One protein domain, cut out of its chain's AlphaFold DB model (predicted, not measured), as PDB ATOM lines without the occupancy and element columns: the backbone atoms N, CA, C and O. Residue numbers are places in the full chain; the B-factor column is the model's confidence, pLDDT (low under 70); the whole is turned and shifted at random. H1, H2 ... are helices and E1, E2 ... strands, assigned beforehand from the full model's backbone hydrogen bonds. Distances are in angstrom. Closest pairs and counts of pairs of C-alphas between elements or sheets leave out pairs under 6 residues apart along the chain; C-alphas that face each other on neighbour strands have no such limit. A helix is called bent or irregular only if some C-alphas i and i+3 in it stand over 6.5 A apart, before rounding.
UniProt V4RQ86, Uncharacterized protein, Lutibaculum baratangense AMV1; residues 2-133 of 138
ATOM      1  N   PHE A   2       0.524 -53.491 -42.936       74.62
ATOM      2  CA  PHE A   2       0.457 -53.344 -41.469       74.62
ATOM      3  C   PHE A   2       1.767 -53.703 -40.736       74.62
ATOM      4  O   PHE A   2       2.209 -52.976 -39.856       74.62
ATOM      5  N   GLU A   3       2.450 -54.773 -41.152       81.19
ATOM      6  CA  GLU A   3       3.699 -55.228 -40.517       81.19
ATOM      7  C   GLU A   3       4.866 -54.234 -40.674       81.19
ATOM      8  O   GLU A   3       5.625 -54.002 -39.734       81.19
ATOM      9  N   VAL A   4       4.982 -53.600 -41.847       82.25
ATOM     10  CA  VAL A   4       6.001 -52.570 -42.112       82.25
ATOM     11  C   VAL A   4       5.738 -51.341 -41.242       82.25
ATOM     12  O   VAL A   4       6.663 -50.824 -40.623       82.25
ATOM     13  N   ALA A   5       4.474 -50.921 -41.124       78.44
ATOM     14  CA  ALA A   5       4.088 -49.797 -40.277       78.44
ATOM     15  C   ALA A   5       4.419 -50.050 -38.797       78.44
ATOM     16  O   ALA A   5       4.997 -49.182 -38.150       78.44
ATOM     17  N   VAL A   6       4.140 -51.252 -38.278       84.12
ATOM     18  CA  VAL A   6       4.458 -51.627 -36.887       84.12
ATOM     19  C   VAL A   6       5.968 -51.626 -36.631       84.12
ATOM     20  O   VAL A   6       6.413 -51.094 -35.615       84.12
ATOM     21  N   LYS A   7       6.774 -52.160 -37.558       81.56
ATOM     22  CA  LYS A   7       8.243 -52.165 -37.443       81.56
ATOM     23  C   LYS A   7       8.831 -50.752 -37.462       81.56
ATOM     24  O   LYS A   7       9.709 -50.452 -36.656       81.56
ATOM     25  N   VAL A   8       8.317 -49.875 -38.327       82.00
ATOM     26  CA  VAL A   8       8.724 -48.460 -38.370       82.00
ATOM     27  C   VAL A   8       8.348 -47.756 -37.067       82.00
ATOM     28  O   VAL A   8       9.187 -47.077 -36.479       82.00
ATOM     29  N   LEU A   9       7.130 -47.966 -36.559       80.25
ATOM     30  CA  LEU A   9       6.670 -47.345 -35.315       80.25
ATOM     31  C   LEU A   9       7.511 -47.789 -34.108       80.25
ATOM     32  O   LEU A   9       7.942 -46.956 -33.311       80.25
ATOM     33  N   ALA A  10       7.804 -49.090 -34.013       79.69
ATOM     34  CA  ALA A  10       8.653 -49.655 -32.969       79.69
ATOM     35  C   ALA A  10      10.090 -49.111 -33.041       79.69
ATOM     36  O   ALA A  10      10.634 -48.687 -32.023       79.69
ATOM     37  N   GLY A  11      10.684 -49.049 -34.239       81.81
ATOM     38  CA  GLY A  11      12.013 -48.463 -34.432       81.81
ATOM     39  C   GLY A  11      12.062 -46.984 -34.037       81.81
ATOM     40  O   GLY A  11      12.985 -46.551 -33.351       81.81
ATOM     41  N   THR A  12      11.023 -46.222 -34.385       77.69
ATOM     42  CA  THR A  12      10.923 -44.796 -34.035       77.69
ATOM     43  C   THR A  12      10.831 -44.601 -32.519       77.69
ATOM     44  O   THR A  12      11.516 -43.744 -31.967       77.69
ATOM     45  N   LEU A  13      10.053 -45.437 -31.823       76.69
ATOM     46  CA  LEU A  13       9.958 -45.428 -30.359       76.69
ATOM     47  C   LEU A  13      11.304 -45.704 -29.681       76.69
ATOM     48  O   LEU A  13      11.654 -45.011 -28.727       76.69
ATOM     49  N   VAL A  14      12.078 -46.670 -30.186       78.69
ATOM     50  CA  VAL A  14      13.411 -46.986 -29.645       78.69
ATOM     51  C   VAL A  14      14.374 -45.814 -29.833       78.69
ATOM     52  O   VAL A  14      15.092 -45.461 -28.900       78.69
ATOM     53  N   ILE A  15      14.359 -45.162 -30.999       78.38
ATOM     54  CA  ILE A  15      15.216 -44.001 -31.277       78.38
ATOM     55  C   ILE A  15      14.843 -42.821 -30.374       78.38
ATOM     56  O   ILE A  15      15.729 -42.189 -29.805       78.38
ATOM     57  N   VAL A  16      13.549 -42.544 -30.188       75.38
ATOM     58  CA  VAL A  16      13.085 -41.469 -29.294       75.38
ATOM     59  C   VAL A  16      13.469 -41.763 -27.841       75.38
ATOM     60  O   VAL A  16      13.929 -40.863 -27.140       75.38
ATOM     61  N   ALA A  17      13.350 -43.017 -27.396       72.44
ATOM     62  CA  ALA A  17      13.771 -43.423 -26.058       72.44
ATOM     63  C   ALA A  17      15.292 -43.264 -25.858       72.44
ATOM     64  O   ALA A  17      15.726 -42.720 -24.842       72.44
ATOM     65  N   ALA A  18      16.099 -43.668 -26.844       72.25
ATOM     66  CA  ALA A  18      17.555 -43.521 -26.814       72.25
ATOM     67  C   ALA A  18      17.995 -42.047 -26.863       72.25
ATOM     68  O   ALA A  18      18.873 -41.629 -26.109       72.25
ATOM     69  N   ALA A  19      17.347 -41.230 -27.696       67.62
ATOM     70  CA  ALA A  19      17.598 -39.793 -27.768       67.62
ATOM     71  C   ALA A  19      17.219 -39.084 -26.459       67.62
ATOM     72  O   ALA A  19      17.947 -38.203 -26.004       67.62
ATOM     73  N   GLY A  20      16.133 -39.507 -25.806       60.75
ATOM     74  CA  GLY A  20      15.743 -39.014 -24.486       60.75
ATOM     75  C   GLY A  20      16.774 -39.302 -23.390       60.75
ATOM     76  O   GLY A  20      16.880 -38.532 -22.439       60.75
ATOM     77  N   PHE A  21      17.561 -40.372 -23.539       63.59
ATOM     78  CA  PHE A  21      18.660 -40.709 -22.633       63.59
ATOM     79  C   PHE A  21      19.917 -39.862 -22.889       63.59
ATOM     80  O   PHE A  21      20.594 -39.459 -21.948       63.59
ATOM     81  N   LEU A  22      20.218 -39.566 -24.159       62.50
ATOM     82  CA  LEU A  22      21.418 -38.820 -24.563       62.50
ATOM     83  C   LEU A  22      21.262 -37.298 -24.472       62.50
ATOM     84  O   LEU A  22      22.261 -36.584 -24.440       62.50
ATOM     85  N   ILE A  23      20.026 -36.798 -24.425       65.19
ATOM     86  CA  ILE A  23      19.713 -35.372 -24.330       65.19
ATOM     87  C   ILE A  23      19.168 -35.103 -22.912       65.19
ATOM     88  O   ILE A  23      17.978 -35.316 -22.663       65.19
ATOM     89  N   PRO A  24      19.998 -34.605 -21.971       59.19
ATOM     90  CA  PRO A  24      19.638 -34.432 -20.557       59.19
ATOM     91  C   PRO A  24      18.297 -33.718 -20.274       59.19
ATOM     92  O   PRO A  24      17.566 -34.154 -19.375       59.19
ATOM     93  N   PRO A  25      17.904 -32.653 -21.011       66.75
ATOM     94  CA  PRO A  25      16.622 -31.996 -20.758       66.75
ATOM     95  C   PRO A  25      15.403 -32.862 -21.121       66.75
ATOM     96  O   PRO A  25      14.358 -32.718 -20.486       66.75
ATOM     97  N   LEU A  26      15.520 -33.799 -22.073       70.62
ATOM     98  CA  LEU A  26      14.415 -34.694 -22.444       70.62
ATOM     99  C   LEU A  26      14.147 -35.742 -21.360       70.62
ATOM    100  O   LEU A  26      12.990 -35.960 -20.998       70.62
ATOM    101  N   GLY A  27      15.199 -36.335 -20.787       72.12
ATOM    102  CA  GLY A  27      15.064 -37.282 -19.677       72.12
ATOM    103  C   GLY A  27      14.341 -36.667 -18.474       72.12
ATOM    104  O   GLY A  27      13.444 -37.286 -17.901       72.12
ATOM    105  N   THR A  28      14.656 -35.410 -18.151       79.25
ATOM    106  CA  THR A  28      13.989 -34.656 -17.076       79.25
ATOM    107  C   THR A  28      12.503 -34.441 -17.376       79.25
ATOM    108  O   THR A  28      11.659 -34.691 -16.517       79.25
ATOM    109  N   ALA A  29      12.160 -34.046 -18.605       82.25
ATOM    110  CA  ALA A  29      10.772 -33.830 -19.009       82.25
ATOM    111  C   ALA A  29       9.928 -35.115 -18.932       82.25
ATOM    112  O   ALA A  29       8.818 -35.086 -18.400       82.25
ATOM    113  N   VAL A  30      10.462 -36.256 -19.387       81.44
ATOM    114  CA  VAL A  30       9.783 -37.561 -19.272       81.44
ATOM    115  C   VAL A  30       9.579 -37.940 -17.804       81.44
ATOM    116  O   VAL A  30       8.502 -38.405 -17.421       81.44
ATOM    117  N   HIS A  31      10.576 -37.697 -16.953       82.06
ATOM    118  CA  HIS A  31      10.476 -37.986 -15.524       82.06
ATOM    119  C   HIS A  31       9.414 -37.126 -14.828       82.06
ATOM    120  O   HIS A  31       8.644 -37.633 -14.013       82.06
ATOM    121  N   VAL A  32       9.341 -35.840 -15.173       85.69
ATOM    122  CA  VAL A  32       8.311 -34.945 -14.639       85.69
ATOM    123  C   VAL A  32       6.928 -35.341 -15.143       85.69
ATOM    124  O   VAL A  32       5.995 -35.418 -14.347       85.69
ATOM    125  N   LEU A  33       6.787 -35.640 -16.434       86.94
ATOM    126  CA  LEU A  33       5.512 -36.044 -17.024       86.94
ATOM    127  C   LEU A  33       4.985 -37.340 -16.395       86.94
ATOM    128  O   LEU A  33       3.804 -37.431 -16.066       86.94
ATOM    129  N   THR A  34       5.857 -38.328 -16.189       85.75
ATOM    130  CA  THR A  34       5.490 -39.592 -15.533       85.75
ATOM    131  C   THR A  34       5.111 -39.377 -14.069       85.75
ATOM    132  O   THR A  34       4.059 -39.857 -13.648       85.75
ATOM    133  N   ALA A  35       5.892 -38.602 -13.308       87.62
ATOM    134  CA  ALA A  35       5.556 -38.255 -11.926       87.62
ATOM    135  C   ALA A  35       4.223 -37.498 -11.840       87.62
ATOM    136  O   ALA A  35       3.379 -37.826 -11.018       87.62
ATOM    137  N   TRP A  36       3.984 -36.528 -12.723       89.50
ATOM    138  CA  TRP A  36       2.725 -35.787 -12.767       89.50
ATOM    139  C   TRP A  36       1.524 -36.673 -13.126       89.50
ATOM    140  O   TRP A  36       0.448 -36.505 -12.560       89.50
ATOM    141  N   ARG A  37       1.696 -37.624 -14.054       88.94
ATOM    142  CA  ARG A  37       0.605 -38.474 -14.548       88.94
ATOM    143  C   ARG A  37       0.220 -39.604 -13.594       88.94
ATOM    144  O   ARG A  37      -0.950 -40.000 -13.594       88.94
ATOM    145  N   PHE A  38       1.193 -40.148 -12.865       90.19
ATOM    146  CA  PHE A  38       1.033 -41.355 -12.046       90.19
ATOM    147  C   PHE A  38       1.262 -41.126 -10.547       90.19
ATOM    148  O   PHE A  38       0.842 -41.951  -9.740       90.19
ATOM    149  N   GLY A  39       1.921 -40.034 -10.164       89.38
ATOM    150  CA  GLY A  39       2.128 -39.645  -8.774       89.38
ATOM    151  C   GLY A  39       0.981 -38.800  -8.225       89.38
ATOM    152  O   GLY A  39       0.220 -38.168  -8.959       89.38
ATOM    153  N   ALA A  40       0.880 -38.747  -6.899       92.00
ATOM    154  CA  ALA A  40       0.012 -37.798  -6.220       92.00
ATOM    155  C   ALA A  40       0.618 -36.397  -6.351       92.00
ATOM    156  O   ALA A  40       1.799 -36.197  -6.061       92.00
ATOM    157  N   THR A  41      -0.183 -35.426  -6.787       94.31
ATOM    158  CA  THR A  41       0.266 -34.037  -6.954       94.31
ATOM    159  C   THR A  41      -0.238 -33.171  -5.814       94.31
ATOM    160  O   THR A  41      -1.350 -33.358  -5.331       94.31
ATOM    161  N   GLY A  42       0.584 -32.221  -5.381       94.06
ATOM    162  CA  GLY A  42       0.235 -31.326  -4.290       94.06
ATOM    163  C   GLY A  42       1.266 -30.233  -4.087       94.06
ATOM    164  O   GLY A  42       2.163 -30.020  -4.907       94.06
ATOM    165  N   TYR A  43       1.126 -29.544  -2.965       94.44
ATOM    166  CA  TYR A  43       2.010 -28.482  -2.533       94.44
ATOM    167  C   TYR A  43       2.756 -28.898  -1.277       94.44
ATOM    168  O   TYR A  43       2.185 -29.455  -0.335       94.44
ATOM    169  N   VAL A  44       4.046 -28.588  -1.251       92.62
ATOM    170  CA  VAL A  44       4.896 -28.827  -0.093       92.62
ATOM    171  C   VAL A  44       5.750 -27.604   0.187       92.62
ATOM    172  O   VAL A  44       6.262 -26.952  -0.723       92.62
ATOM    173  N   TYR A  45       5.898 -27.294   1.469       90.75
ATOM    174  CA  TYR A  45       6.824 -26.268   1.916       90.75
ATOM    175  C   TYR A  45       8.218 -26.869   2.096       90.75
ATOM    176  O   TYR A  45       8.378 -27.828   2.863       90.75
ATOM    177  N   TYR A  46       9.207 -26.278   1.432       87.62
ATOM    178  CA  TYR A  46      10.622 -26.492   1.721       87.62
ATOM    179  C   TYR A  46      11.175 -25.261   2.438       87.62
ATOM    180  O   TYR A  46      10.691 -24.146   2.256       87.62
ATOM    181  N   GLY A  47      12.184 -25.464   3.270       85.12
ATOM    182  CA  GLY A  47      12.761 -24.408   4.086       85.12
ATOM    183  C   GLY A  47      14.079 -24.881   4.656       85.12
ATOM    184  O   GLY A  47      14.129 -25.944   5.272       85.12
ATOM    185  N   VAL A  48      15.126 -24.103   4.446       82.12
ATOM    186  CA  VAL A  48      16.506 -24.450   4.771       82.12
ATOM    187  C   VAL A  48      17.088 -23.387   5.681       82.12
ATOM    188  O   VAL A  48      16.923 -22.195   5.430       82.12
ATOM    189  N   GLY A  49      17.723 -23.826   6.763       80.00
ATOM    190  CA  GLY A  49      18.331 -22.953   7.757       80.00
ATOM    191  C   GLY A  49      19.673 -22.386   7.294       80.00
ATOM    192  O   GLY A  49      20.193 -22.738   6.236       80.00
ATOM    193  N   LYS A  50      20.276 -21.537   8.131       75.06
ATOM    194  CA  LYS A  50      21.576 -20.887   7.858       75.06
ATOM    195  C   LYS A  50      22.719 -21.863   7.565       75.06
ATOM    196  O   LYS A  50      23.645 -21.508   6.850       75.06
ATOM    197  N   ASN A  51      22.616 -23.093   8.061       74.50
ATOM    198  CA  ASN A  51      23.652 -24.114   7.922       74.50
ATOM    199  C   ASN A  51      23.445 -25.015   6.690       74.50
ATOM    200  O   ASN A  51      24.116 -26.032   6.568       74.50
ATOM    201  N   GLY A  52      22.476 -24.713   5.813       70.44
ATOM    202  CA  GLY A  52      22.131 -25.572   4.669       70.44
ATOM    203  C   GLY A  52      21.317 -26.822   5.039       70.44
ATOM    204  O   GLY A  52      20.919 -27.589   4.161       70.44
ATOM    205  N   GLU A  53      21.033 -27.007   6.330       77.31
ATOM    206  CA  GLU A  53      20.202 -28.091   6.842       77.31
ATOM    207  C   GLU A  53      18.705 -27.772   6.699       77.31
ATOM    208  O   GLU A  53      18.295 -26.617   6.889       77.31
ATOM    209  N   PRO A  54      17.859 -28.771   6.397       75.62
ATOM    210  CA  PRO A  54      16.422 -28.574   6.331       75.62
ATOM    211  C   PRO A  54      15.876 -28.139   7.695       75.62
ATOM    212  O   PRO A  54      16.208 -28.696   8.742       75.62
ATOM    213  N   THR A  55      15.015 -27.127   7.695       78.44
ATOM    214  CA  THR A  55      14.364 -26.645   8.920       78.44
ATOM    215  C   THR A  55      13.286 -27.620   9.390       78.44
ATOM    216  O   THR A  55      12.777 -28.435   8.620       78.44
ATOM    217  N   GLN A  56      12.841 -27.492  10.646       71.31
ATOM    218  CA  GLN A  56      11.697 -28.273  11.140       71.31
ATOM    219  C   GLN A  56      10.439 -28.090  10.272       71.31
ATOM    220  O   GLN A  56       9.654 -29.028  10.115       71.31
ATOM    221  N   ALA A  57      10.272 -26.904   9.679       65.56
ATOM    222  CA  ALA A  57       9.198 -26.611   8.743       65.56
ATOM    223  C   ALA A  57       9.461 -27.209   7.352       65.56
ATOM    224  O   ALA A  57       8.524 -27.668   6.706       65.56
ATOM    225  N   GLY A  58      10.705 -27.238   6.881       67.44
ATOM    226  CA  GLY A  58      11.094 -27.713   5.557       67.44
ATOM    227  C   GLY A  58      11.869 -29.015   5.609       67.44
ATOM    228  O   GLY A  58      13.074 -29.003   5.456       67.44
ATOM    229  N   LYS A  59      11.195 -30.150   5.795       81.62
ATOM    230  CA  LYS A  59      11.839 -31.462   5.973       81.62
ATOM    231  C   LYS A  59      12.115 -32.188   4.652       81.62
ATOM    232  O   LYS A  59      11.757 -33.354   4.506       81.62
ATOM    233  N   LEU A  60      12.688 -31.486   3.680       85.38
ATOM    234  CA  LEU A  60      12.991 -32.015   2.350       85.38
ATOM    235  C   LEU A  60      14.465 -31.771   2.006       85.38
ATOM    236  O   LEU A  60      14.935 -30.643   2.110       85.38
ATOM    237  N   TYR A  61      15.170 -32.812   1.567       83.94
ATOM    238  CA  TYR A  61      16.541 -32.738   1.066       83.94
ATOM    239  C   TYR A  61      16.550 -32.679  -0.454       83.94
ATOM    240  O   TYR A  61      15.921 -33.517  -1.096       83.94
ATOM    241  N   LEU A  62      17.306 -31.745  -1.029       83.94
ATOM    242  CA  LEU A  62      17.562 -31.735  -2.465       83.94
ATOM    243  C   LEU A  62      18.505 -32.885  -2.834       83.94
ATOM    244  O   LEU A  62      19.639 -32.944  -2.355       83.94
ATOM    245  N   ILE A  63      18.029 -33.791  -3.689       82.19
ATOM    246  CA  ILE A  63      18.838 -34.856  -4.280       82.19
ATOM    247  C   ILE A  63      19.411 -34.318  -5.591       82.19
ATOM    248  O   ILE A  63      18.762 -34.361  -6.634       82.19
ATOM    249  N   ARG A  64      20.630 -33.789  -5.523       76.50
ATOM    250  CA  ARG A  64      21.414 -33.351  -6.682       76.50
ATOM    251  C   ARG A  64      22.891 -33.653  -6.425       76.50
ATOM    252  O   ARG A  64      23.348 -33.564  -5.283       76.50
ATOM    253  N   THR A  65      23.632 -33.992  -7.473       65.81
ATOM    254  CA  THR A  65      25.096 -34.066  -7.447       65.81
ATOM    255  C   THR A  65      25.692 -32.652  -7.464       65.81
ATOM    256  O   THR A  65      25.301 -31.812  -8.273       65.81
ATOM    257  N   GLY A  66      26.628 -32.361  -6.554       70.88
ATOM    258  CA  GLY A  66      27.296 -31.055  -6.455       70.88
ATOM    259  C   GLY A  66      26.754 -30.134  -5.352       70.88
ATOM    260  O   GLY A  66      26.279 -30.598  -4.315       70.88
ATOM    261  N   SER A  67      26.888 -28.818  -5.550       68.25
ATOM    262  CA  SER A  67      26.522 -27.813  -4.541       68.25
ATOM    263  C   SER A  67      25.012 -27.795  -4.278       68.25
ATOM    264  O   SER A  67      24.203 -27.720  -5.207       68.25
ATOM    265  N   ARG A  68      24.627 -27.848  -2.998       70.50
ATOM    266  CA  ARG A  68      23.231 -27.794  -2.545       70.50
ATOM    267  C   ARG A  68      22.781 -26.344  -2.406       70.50
ATOM    268  O   ARG A  68      22.661 -25.826  -1.299       70.50
ATOM    269  N   ASP A  69      22.535 -25.695  -3.537       77.38
ATOM    270  CA  ASP A  69      21.904 -24.379  -3.549       77.38
ATOM    271  C   ASP A  69      20.374 -24.516  -3.596       77.38
ATOM    272  O   ASP A  69      19.782 -24.828  -4.632       77.38
ATOM    273  N   TYR A  70      19.726 -24.271  -2.458       74.56
ATOM    274  CA  TYR A  70      18.272 -24.353  -2.313       74.56
ATOM    275  C   TYR A  70      17.520 -23.133  -2.867       74.56
ATOM    276  O   TYR A  70      16.295 -23.192  -3.032       74.56
ATOM    277  N   ASP A  71      18.211 -22.039  -3.197       76.50
ATOM    278  CA  ASP A  71      17.604 -20.953  -3.970       76.50
ATOM    279  C   ASP A  71      17.459 -21.337  -5.452       76.50
ATOM    280  O   ASP A  71      16.519 -20.871  -6.109       76.50
ATOM    281  N   SER A  72      18.291 -22.274  -5.926       82.25
ATOM    282  CA  SER A  72      18.307 -22.796  -7.300       82.25
ATOM    283  C   SER A  72      17.326 -23.945  -7.591       82.25
ATOM    284  O   SER A  72      17.393 -24.535  -8.673       82.25
ATOM    285  N   ILE A  73      16.419 -24.285  -6.661       87.38
ATOM    286  CA  ILE A  73      15.433 -25.357  -6.892       87.38
ATOM    287  C   ILE A  73      14.544 -24.996  -8.084       87.38
ATOM    288  O   ILE A  73      13.861 -23.964  -8.079       87.38
ATOM    289  N   GLY A  74      14.529 -25.883  -9.071       88.50
ATOM    290  CA  GLY A  74      13.847 -25.721 -10.343       88.50
ATOM    291  C   GLY A  74      12.999 -26.926 -10.741       88.50
ATOM    292  O   GLY A  74      12.853 -27.907 -10.015       88.50
ATOM    293  N   PHE A  75      12.398 -26.815 -11.922       90.31
ATOM    294  CA  PHE A  75      11.589 -27.864 -12.531       90.31
ATOM    295  C   PHE A  75      12.396 -29.156 -12.714       90.31
ATOM    296  O   PHE A  75      13.503 -29.125 -13.245       90.31
ATOM    297  N   GLY A  76      11.824 -30.288 -12.307       88.94
ATOM    298  CA  GLY A  76      12.453 -31.602 -12.433       88.94
ATOM    299  C   GLY A  76      13.422 -31.976 -11.317       88.94
ATOM    300  O   GLY A  76      13.830 -33.136 -11.251       88.94
ATOM    301  N   ASP A  77      13.737 -31.057 -10.400       90.38
ATOM    302  CA  ASP A  77      14.538 -31.395  -9.228       90.38
ATOM    303  C   ASP A  77      13.829 -32.422  -8.346       90.38
ATOM    304  O   ASP A  77      12.604 -32.398  -8.179       90.38
ATOM    305  N   LYS A  78      14.619 -33.315  -7.746       91.00
ATOM    306  CA  LYS A  78      14.124 -34.332  -6.822       91.00
ATOM    307  C   LYS A  78      14.401 -33.934  -5.387       91.00
ATOM    308  O   LYS A  78      15.519 -33.574  -5.027       91.00
ATOM    309  N   LEU A  79      13.378 -34.055  -4.556       90.88
ATOM    310  CA  LEU A  79      13.461 -33.809  -3.127       90.88
ATOM    311  C   LEU A  79      13.097 -35.084  -2.371       90.88
ATOM    312  O   LEU A  79      12.124 -35.745  -2.727       90.88
ATOM    313  N   GLN A  80      13.833 -35.411  -1.312       91.56
ATOM    314  CA  GLN A  80      13.532 -36.531  -0.422       91.56
ATOM    315  C   GLN A  80      13.046 -36.044   0.934       91.56
ATOM    316  O   GLN A  80      13.654 -35.168   1.548       91.56
ATOM    317  N   ALA A  81      11.985 -36.654   1.446       91.06
ATOM    318  CA  ALA A  81      11.479 -36.384   2.777       91.06
ATOM    319  C   ALA A  81      12.450 -36.862   3.868       91.06
ATOM    320  O   ALA A  81      12.716 -38.052   4.034       91.06
ATOM    321  N   ALA A  82      12.951 -35.910   4.654       87.00
ATOM    322  CA  ALA A  82      13.774 -36.148   5.838       87.00
ATOM    323  C   ALA A  82      12.968 -36.789   6.978       87.00
ATOM    324  O   ALA A  82      13.491 -37.557   7.786       87.00
ATOM    325  N   SER A  83      11.677 -36.463   7.050       86.94
ATOM    326  CA  SER A  83      10.713 -37.068   7.965       86.94
ATOM    327  C   SER A  83       9.296 -36.915   7.412       86.94
ATOM    328  O   SER A  83       9.113 -36.350   6.338       86.94
ATOM    329  N   LEU A  84       8.298 -37.312   8.211       89.56
ATOM    330  CA  LEU A  84       6.885 -37.069   7.924       89.56
ATOM    331  C   LEU A  84       6.618 -35.619   7.501       89.56
ATOM    332  O   LEU A  84       7.008 -34.681   8.212       89.56
ATOM    333  N   LYS A  85       5.963 -35.454   6.348       89.94
ATOM    334  CA  LYS A  85       5.632 -34.147   5.780       89.94
ATOM    335  C   LYS A  85       4.290 -34.176   5.056       89.94
ATOM    336  O   LYS A  85       4.071 -34.980   4.162       89.94
ATOM    337  N   TYR A  86       3.411 -33.245   5.410       90.69
ATOM    338  CA  TYR A  86       2.109 -33.106   4.762       90.69
ATOM    339  C   TYR A  86       2.234 -32.481   3.371       90.69
ATOM    340  O   TYR A  86       2.807 -31.397   3.214       90.69
ATOM    341  N   PHE A  87       1.652 -33.167   2.396       90.00
ATOM    342  CA  PHE A  87       1.268 -32.657   1.089       90.00
ATOM    343  C   PHE A  87      -0.089 -31.990   1.208       90.00
ATOM    344  O   PHE A  87      -1.012 -32.563   1.791       90.00
ATOM    345  N   ARG A  88      -0.207 -30.786   0.660       94.19
ATOM    346  CA  ARG A  88      -1.429 -29.988   0.743       94.19
ATOM    347  C   ARG A  88      -2.016 -29.721  -0.632       94.19
ATOM    348  O   ARG A  88      -1.298 -29.756  -1.629       94.19
ATOM    349  N   ASP A  89      -3.312 -29.466  -0.681       94.25
ATOM    350  CA  ASP A  89      -4.031 -29.071  -1.897       94.25
ATOM    351  C   ASP A  89      -3.696 -27.642  -2.363       94.25
ATOM    352  O   ASP A  89      -3.833 -27.336  -3.545       94.25
ATOM    353  N   GLY A  90      -3.190 -26.792  -1.463       94.31
ATOM    354  CA  GLY A  90      -2.778 -25.421  -1.748       94.31
ATOM    355  C   GLY A  90      -1.453 -25.013  -1.090       94.31
ATOM    356  O   GLY A  90      -0.992 -25.649  -0.137       94.31
ATOM    357  N   PRO A  91      -0.821 -23.920  -1.564       92.69
ATOM    358  CA  PRO A  91       0.468 -23.423  -1.079       92.69
ATOM    359  C   PRO A  91       0.342 -22.641   0.246       92.69
ATOM    360  O   PRO A  91       0.872 -21.539   0.379       92.69
ATOM    361  N   SER A  92      -0.379 -23.194   1.223       90.25
ATOM    362  CA  SER A  92      -0.602 -22.595   2.542       90.25
ATOM    363  C   SER A  92      -0.552 -23.650   3.642       90.25
ATOM    364  O   SER A  92      -0.948 -24.796   3.447       90.25
ATOM    365  N   ALA A  93      -0.106 -23.262   4.839       87.38
ATOM    366  CA  ALA A  93      -0.088 -24.143   6.005       87.38
ATOM    367  C   ALA A  93      -1.498 -24.521   6.496       87.38
ATOM    368  O   ALA A  93      -1.649 -25.556   7.142       87.38
ATOM    369  N   SER A  94      -2.512 -23.712   6.177       91.31
ATOM    370  CA  SER A  94      -3.920 -23.975   6.501       91.31
ATOM    371  C   SER A  94      -4.642 -24.836   5.460       91.31
ATOM    372  O   SER A  94      -5.736 -25.319   5.732       91.31
ATOM    373  N   ALA A  95      -4.047 -25.032   4.283       93.88
ATOM    374  CA  ALA A  95      -4.671 -25.762   3.188       93.88
ATOM    375  C   ALA A  95      -4.801 -27.264   3.537       93.88
ATOM    376  O   ALA A  95      -3.863 -27.809   4.134       93.88
ATOM    377  N   PRO A  96      -5.923 -27.942   3.241       95.69
ATOM    378  CA  PRO A  96      -6.122 -29.360   3.537       95.69
ATOM    379  C   PRO A  96      -4.932 -30.257   3.174       95.69
ATOM    380  O   PRO A  96      -4.350 -30.166   2.092       95.69
ATOM    381  N   ALA A  97      -4.561 -31.147   4.097       93.31
ATOM    382  CA  ALA A  97      -3.574 -32.180   3.811       93.31
ATOM    383  C   ALA A  97      -4.232 -33.292   2.985       93.31
ATOM    384  O   ALA A  97      -5.212 -33.890   3.418       93.31
ATOM    385  N   ILE A  98      -3.676 -33.571   1.811       93.44
ATOM    386  CA  ILE A  98      -4.178 -34.587   0.875       93.44
ATOM    387  C   ILE A  98      -3.352 -35.871   0.915       93.44
ATOM    388  O   ILE A  98      -3.827 -36.933   0.523       93.44
ATOM    389  N   PHE A  99      -2.102 -35.778   1.370       89.88
ATOM    390  CA  PHE A  99      -1.174 -36.898   1.428       89.88
ATOM    391  C   PHE A  99      -0.102 -36.643   2.498       89.88
ATOM    392  O   PHE A  99       0.166 -35.493   2.858       89.88
ATOM    393  N   ILE A 100       0.524 -37.695   3.023       91.25
ATOM    394  CA  ILE A 100       1.629 -37.587   3.983       91.25
ATOM    395  C   ILE A 100       2.832 -38.303   3.390       91.25
ATOM    396  O   ILE A 100       2.805 -39.517   3.235       91.25
ATOM    397  N   LEU A 101       3.890 -37.551   3.104       90.50
ATOM    398  CA  LEU A 101       5.176 -38.124   2.736       90.50
ATOM    399  C   LEU A 101       5.820 -38.765   3.954       90.50
ATOM    400  O   LEU A 101       5.977 -38.109   4.988       90.50
ATOM    401  N   GLN A 102       6.243 -40.011   3.813       92.31
ATOM    402  CA  GLN A 102       7.052 -40.717   4.794       92.31
ATOM    403  C   GLN A 102       8.541 -40.416   4.616       92.31
ATOM    404  O   GLN A 102       8.995 -39.943   3.574       92.31
ATOM    405  N   ARG A 103       9.334 -40.694   5.657       91.12
ATOM    406  CA  ARG A 103      10.792 -40.548   5.586       91.12
ATOM    407  C   ARG A 103      11.346 -41.415   4.453       91.12
ATOM    408  O   ARG A 103      11.084 -42.609   4.409       91.12
ATOM    409  N   GLY A 104      12.168 -40.818   3.598       89.56
ATOM    410  CA  GLY A 104      12.800 -41.495   2.469       89.56
ATOM    411  C   GLY A 104      11.993 -41.450   1.173       89.56
ATOM    412  O   GLY A 104      12.572 -41.719   0.123       89.56
ATOM    413  N   GLU A 105      10.717 -41.057   1.206       91.94
ATOM    414  CA  GLU A 105       9.927 -40.869  -0.012       91.94
ATOM    415  C   GLU A 105      10.384 -39.636  -0.786       91.94
ATOM    416  O   GLU A 105      10.866 -38.658  -0.206       91.94
ATOM    417  N   CYS A 106      10.227 -39.684  -2.109       92.38
ATOM    418  CA  CYS A 106      10.705 -38.640  -2.995       92.38
ATOM    419  C   CYS A 106       9.586 -37.965  -3.770       92.38
ATOM    420  O   CYS A 106       8.548 -38.541  -4.101       92.38
ATOM    421  N   VAL A 107       9.851 -36.715  -4.111       93.88
ATOM    422  CA  VAL A 107       8.977 -35.895  -4.928       93.88
ATOM    423  C   VAL A 107       9.781 -35.193  -6.003       93.88
ATOM    424  O   VAL A 107      10.945 -34.854  -5.801       93.88
ATOM    425  N   THR A 108       9.144 -34.971  -7.141       94.44
ATOM    426  CA  THR A 108       9.705 -34.212  -8.255       94.44
ATOM    427  C   THR A 108       9.038 -32.843  -8.307       94.44
ATOM    428  O   THR A 108       7.813 -32.738  -8.204       94.44
ATOM    429  N   VAL A 109       9.835 -31.787  -8.449       93.81
ATOM    430  CA  VAL A 109       9.359 -30.403  -8.520       93.81
ATOM    431  C   VAL A 109       8.697 -30.146  -9.870       93.81
ATOM    432  O   VAL A 109       9.318 -30.273 -10.921       93.81
ATOM    433  N   LEU A 110       7.423 -29.757  -9.825       93.31
ATOM    434  CA  LEU A 110       6.628 -29.373 -10.993       93.31
ATOM    435  C   LEU A 110       6.645 -27.862 -11.222       93.31
ATOM    436  O   LEU A 110       6.569 -27.416 -12.359       93.31
ATOM    437  N   ALA A 111       6.673 -27.066 -10.151       91.69
ATOM    438  CA  ALA A 111       6.748 -25.610 -10.238       91.69
ATOM    439  C   ALA A 111       7.144 -24.987  -8.895       91.69
ATOM    440  O   ALA A 111       6.800 -25.502  -7.827       91.69
ATOM    441  N   LYS A 112       7.783 -23.818  -8.953       89.56
ATOM    442  CA  LYS A 112       7.957 -22.925  -7.803       89.56
ATOM    443  C   LYS A 112       6.775 -21.965  -7.760       89.56
ATOM    444  O   LYS A 112       6.464 -21.342  -8.767       89.56
ATOM    445  N   VAL A 113       6.099 -21.879  -6.619       87.00
ATOM    446  CA  VAL A 113       4.880 -21.065  -6.503       87.00
ATOM    447  C   VAL A 113       5.226 -19.665  -6.023       87.00
ATOM    448  O   VAL A 113       4.920 -18.683  -6.682       87.00
ATOM    449  N   TRP A 114       5.894 -19.580  -4.875       78.06
ATOM    450  CA  TRP A 114       6.290 -18.322  -4.255       78.06
ATOM    451  C   TRP A 114       7.357 -18.562  -3.188       78.06
ATOM    452  O   TRP A 114       7.365 -19.600  -2.514       78.06
ATOM    453  N   LYS A 115       8.275 -17.598  -3.058       73.62
ATOM    454  CA  LYS A 115       9.285 -17.580  -1.999       73.62
ATOM    455  C   LYS A 115       8.609 -17.050  -0.738       73.62
ATOM    456  O   LYS A 115       8.172 -15.908  -0.701       73.62
ATOM    457  N   SER A 116       8.505 -17.902   0.271       74.25
ATOM    458  CA  SER A 116       7.996 -17.547   1.591       74.25
ATOM    459  C   SER A 116       9.037 -18.042   2.567       74.25
ATOM    460  O   SER A 116       9.149 -19.242   2.796       74.25
ATOM    461  N   VAL A 117       9.841 -17.129   3.088       73.81
ATOM    462  CA  VAL A 117      10.910 -17.480   4.013       73.81
ATOM    463  C   VAL A 117      10.322 -17.446   5.417       73.81
ATOM    464  O   VAL A 117       9.956 -16.387   5.913       73.81
ATOM    465  N   SER A 118      10.173 -18.611   6.046       68.56
ATOM    466  CA  SER A 118       9.855 -18.671   7.478       68.56
ATOM    467  C   SER A 118      10.959 -17.989   8.288       68.56
ATOM    468  O   SER A 118      12.120 -18.096   7.906       68.56
ATOM    469  N   GLU A 119      10.631 -17.446   9.455       67.31
ATOM    470  CA  GLU A 119      11.545 -16.727  10.362       67.31
ATOM    471  C   GLU A 119      12.870 -17.466  10.673       67.31
ATOM    472  O   GLU A 119      13.905 -16.840  10.882       67.31
ATOM    473  N   CYS A 120      12.877 -18.806  10.622       67.31
ATOM    474  CA  CYS A 120      14.067 -19.640  10.856       67.31
ATOM    475  C   CYS A 120      14.744 -20.202   9.587       67.31
ATOM    476  O   CYS A 120      15.660 -21.019   9.697       67.31
ATOM    477  N   SER A 121      14.296 -19.822   8.388       73.88
ATOM    478  CA  SER A 121      14.874 -20.273   7.115       73.88
ATOM    479  C   SER A 121      15.664 -19.140   6.456       73.88
ATOM    480  O   SER A 121      15.286 -17.982   6.554       73.88
ATOM    481  N   VAL A 122      16.750 -19.463   5.756       77.19
ATOM    482  CA  VAL A 122      17.444 -18.539   4.839       77.19
ATOM    483  C   VAL A 122      16.817 -18.592   3.451       77.19
ATOM    484  O   VAL A 122      16.664 -17.571   2.786       77.19
ATOM    485  N   SER A 123      16.388 -19.783   3.035       79.75
ATOM    486  CA  SER A 123      15.632 -19.987   1.806       79.75
ATOM    487  C   SER A 123      14.476 -20.935   2.071       79.75
ATOM    488  O   SER A 123      14.600 -21.884   2.843       79.75
ATOM    489  N   GLY A 124      13.329 -20.661   1.466       85.81
ATOM    490  CA  GLY A 124      12.134 -21.463   1.642       85.81
ATOM    491  C   GLY A 124      10.982 -20.954   0.801       85.81
ATOM    492  O   GLY A 124      10.985 -19.828   0.289       85.81
ATOM    493  N   GLY A 125       9.992 -21.809   0.627       89.88
ATOM    494  CA  GLY A 125       8.818 -21.491  -0.155       89.88
ATOM    495  C   GLY A 125       7.965 -22.709  -0.428       89.88
ATOM    496  O   GLY A 125       8.259 -23.829  -0.006       89.88
ATOM    497  N   TRP A 126       6.884 -22.469  -1.157       92.06
ATOM    498  CA  TRP A 126       5.998 -23.537  -1.585       92.06
ATOM    499  C   TRP A 126       6.359 -23.998  -2.985       92.06
ATOM    500  O   TRP A 126       6.514 -23.199  -3.916       92.06
ATOM    501  N   LEU A 127       6.457 -25.312  -3.117       93.69
ATOM    502  CA  LEU A 127       6.675 -25.999  -4.375       93.69
ATOM    503  C   LEU A 127       5.427 -26.791  -4.706       93.69
ATOM    504  O   LEU A 127       4.863 -27.461  -3.839       93.69
ATOM    505  N   ARG A 128       5.031 -26.742  -5.973       94.81
ATOM    506  CA  ARG A 128       4.132 -27.735  -6.538       94.81
ATOM    507  C   ARG A 128       4.974 -28.931  -6.944       94.81
ATOM    508  O   ARG A 128       5.982 -28.779  -7.634       94.81
ATOM    509  N   VAL A 129       4.570 -30.107  -6.508       95.00
ATOM    510  CA  VAL A 129       5.364 -31.332  -6.584       95.00
ATOM    511  C   VAL A 129       4.469 -32.520  -6.914       95.00
ATOM    512  O   VAL A 129       3.259 -32.482  -6.682       95.00
ATOM    513  N   ALA A 130       5.071 -33.576  -7.446       95.50
ATOM    514  CA  ALA A 130       4.443 -34.881  -7.610       95.50
ATOM    515  C   ALA A 130       5.253 -35.952  -6.883       95.50
ATOM    516  O   ALA A 130       6.484 -35.893  -6.897       95.50
ATOM    517  N   THR A 131       4.591 -36.936  -6.273       93.50
ATOM    518  CA  THR A 131       5.292 -38.104  -5.726       93.50
ATOM    519  C   THR A 131       5.996 -38.874  -6.840       93.50
ATOM    520  O   THR A 131       5.532 -38.946  -7.978       93.50
ATOM    521  N   SER A 132       7.174 -39.404  -6.533       92.00
ATOM    522  CA  SER A 132       8.018 -40.084  -7.515       92.00
ATOM    523  C   SER A 132       8.972 -41.056  -6.831       92.00
ATOM    524  O   SER A 132       9.321 -40.881  -5.666       92.00
ATOM    525  N   GLY A 133       9.459 -42.053  -7.568       87.81
ATOM    526  CA  GLY A 133      10.577 -42.863  -7.091       87.81
ATOM    527  C   GLY A 133      11.849 -42.020  -6.951       87.81
ATOM    528  O   GLY A 133      12.168 -41.206  -7.825       87.81
TER     529      GLY A 133
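This is residues 2 to 133 of the 138 residues of an uncharacterized protein of Lutibaculum baratangense AMV1 (UniProt V4RQ86). A small, strongly curled sheet of five strands, folded back on itself like part of a barrel, forms a head with the hairpin E4 and E5 crossed over it as the second sheet of a small sandwich. Helix H2 packs across the strands of the larger sheet, and helix H1 turns off at a corner from H2, its residues 2 to 15 sticking out as a free arm that makes much of the length. The printed part has 132 residues, with two named helices and then seven named strands along the chain; the larger sheet has the order E1, E7, E6, E3, E2, and both sheets are antiparallel. The class is mixed, helices and strands; the whole is loose, with a radius of gyration of the C-alphas of 17.6 A, and spans 63 by 33 by 24 A.

The larger sheet joins E1, residues 41 to 48, E7, residues 123 to 132, E6, residues 106 to 115, E3, residues 78 to 81, and E2, residues 60 to 63. It is a folded sheet, one sheet bent back into two leaves: E1 and E7 face E3 and E2, with E6 as the hinge. E6 bends by 78 degrees at residue 111 and E7 by 71 degrees at residue 128. N 44 and O 127 of E1 and E7 are 2.9 A apart, within hydrogen-bond range, as are N 130 and O 108 of the hairpin E6 and E7 at 3.0 A, N 79 and O 107 of E3 and E6 at 2.8 A, and N 61 and O 80 of the hairpin E2 and E3 at 2.8 A. The edge strands E1 and E2 come closest at the C-alphas of Tyr 46 and Leu 60, 6.0 A apart. The hairpin of E4, residues 85 to 88, and E5, residues 97 to 101, has N 87 and O 99 within hydrogen-bond range at 2.8 A; it makes a sandwich, two sheets face to face, with the larger sheet, their strands at 85 degrees. The closest C-alphas of E1 and E4 are those of Tyr 43 and Arg 88, 5.0 A apart. H2, residues 24 to 38, is on the larger sheet at a height over the sheet of 9.4 A and runs across the strands, at 80 degrees to E6 on the local plane. Its closest C-alpha pair with E7 is Ala 35 and Ser 132, 5.4 A. H1, residues 2 to 22, is not on the larger sheet; H1 and H2 only just touch, only at the corner, with 3 pairs of C-alphas within 8 A, the closest being Gly 20 and Leu 26 at 5.0 A. In H1 and H2 every O i to N i+4 pair is within hydrogen-bond range.

H1 begins at C-alpha 2 (0.457, -53.344, -41.469) and is 30.6 A long; H2 is 21.6 A. E1 is 22.2 A long, E6 21.1 A and E7 23.4 A, with C-alpha 132 at (8.018, -40.084, -7.515).

The C-alphas of Phe 2 and Glu 119, the two farthest apart, are 64.4 A from each other. The printed part has no cut, and the links E1 to E2 and E2 to E3 are long. Mean pLDDT of the printed part is 83.1; residues 19 to 25, 57 to 58, 65, 67 and 118 to 120 are under 70.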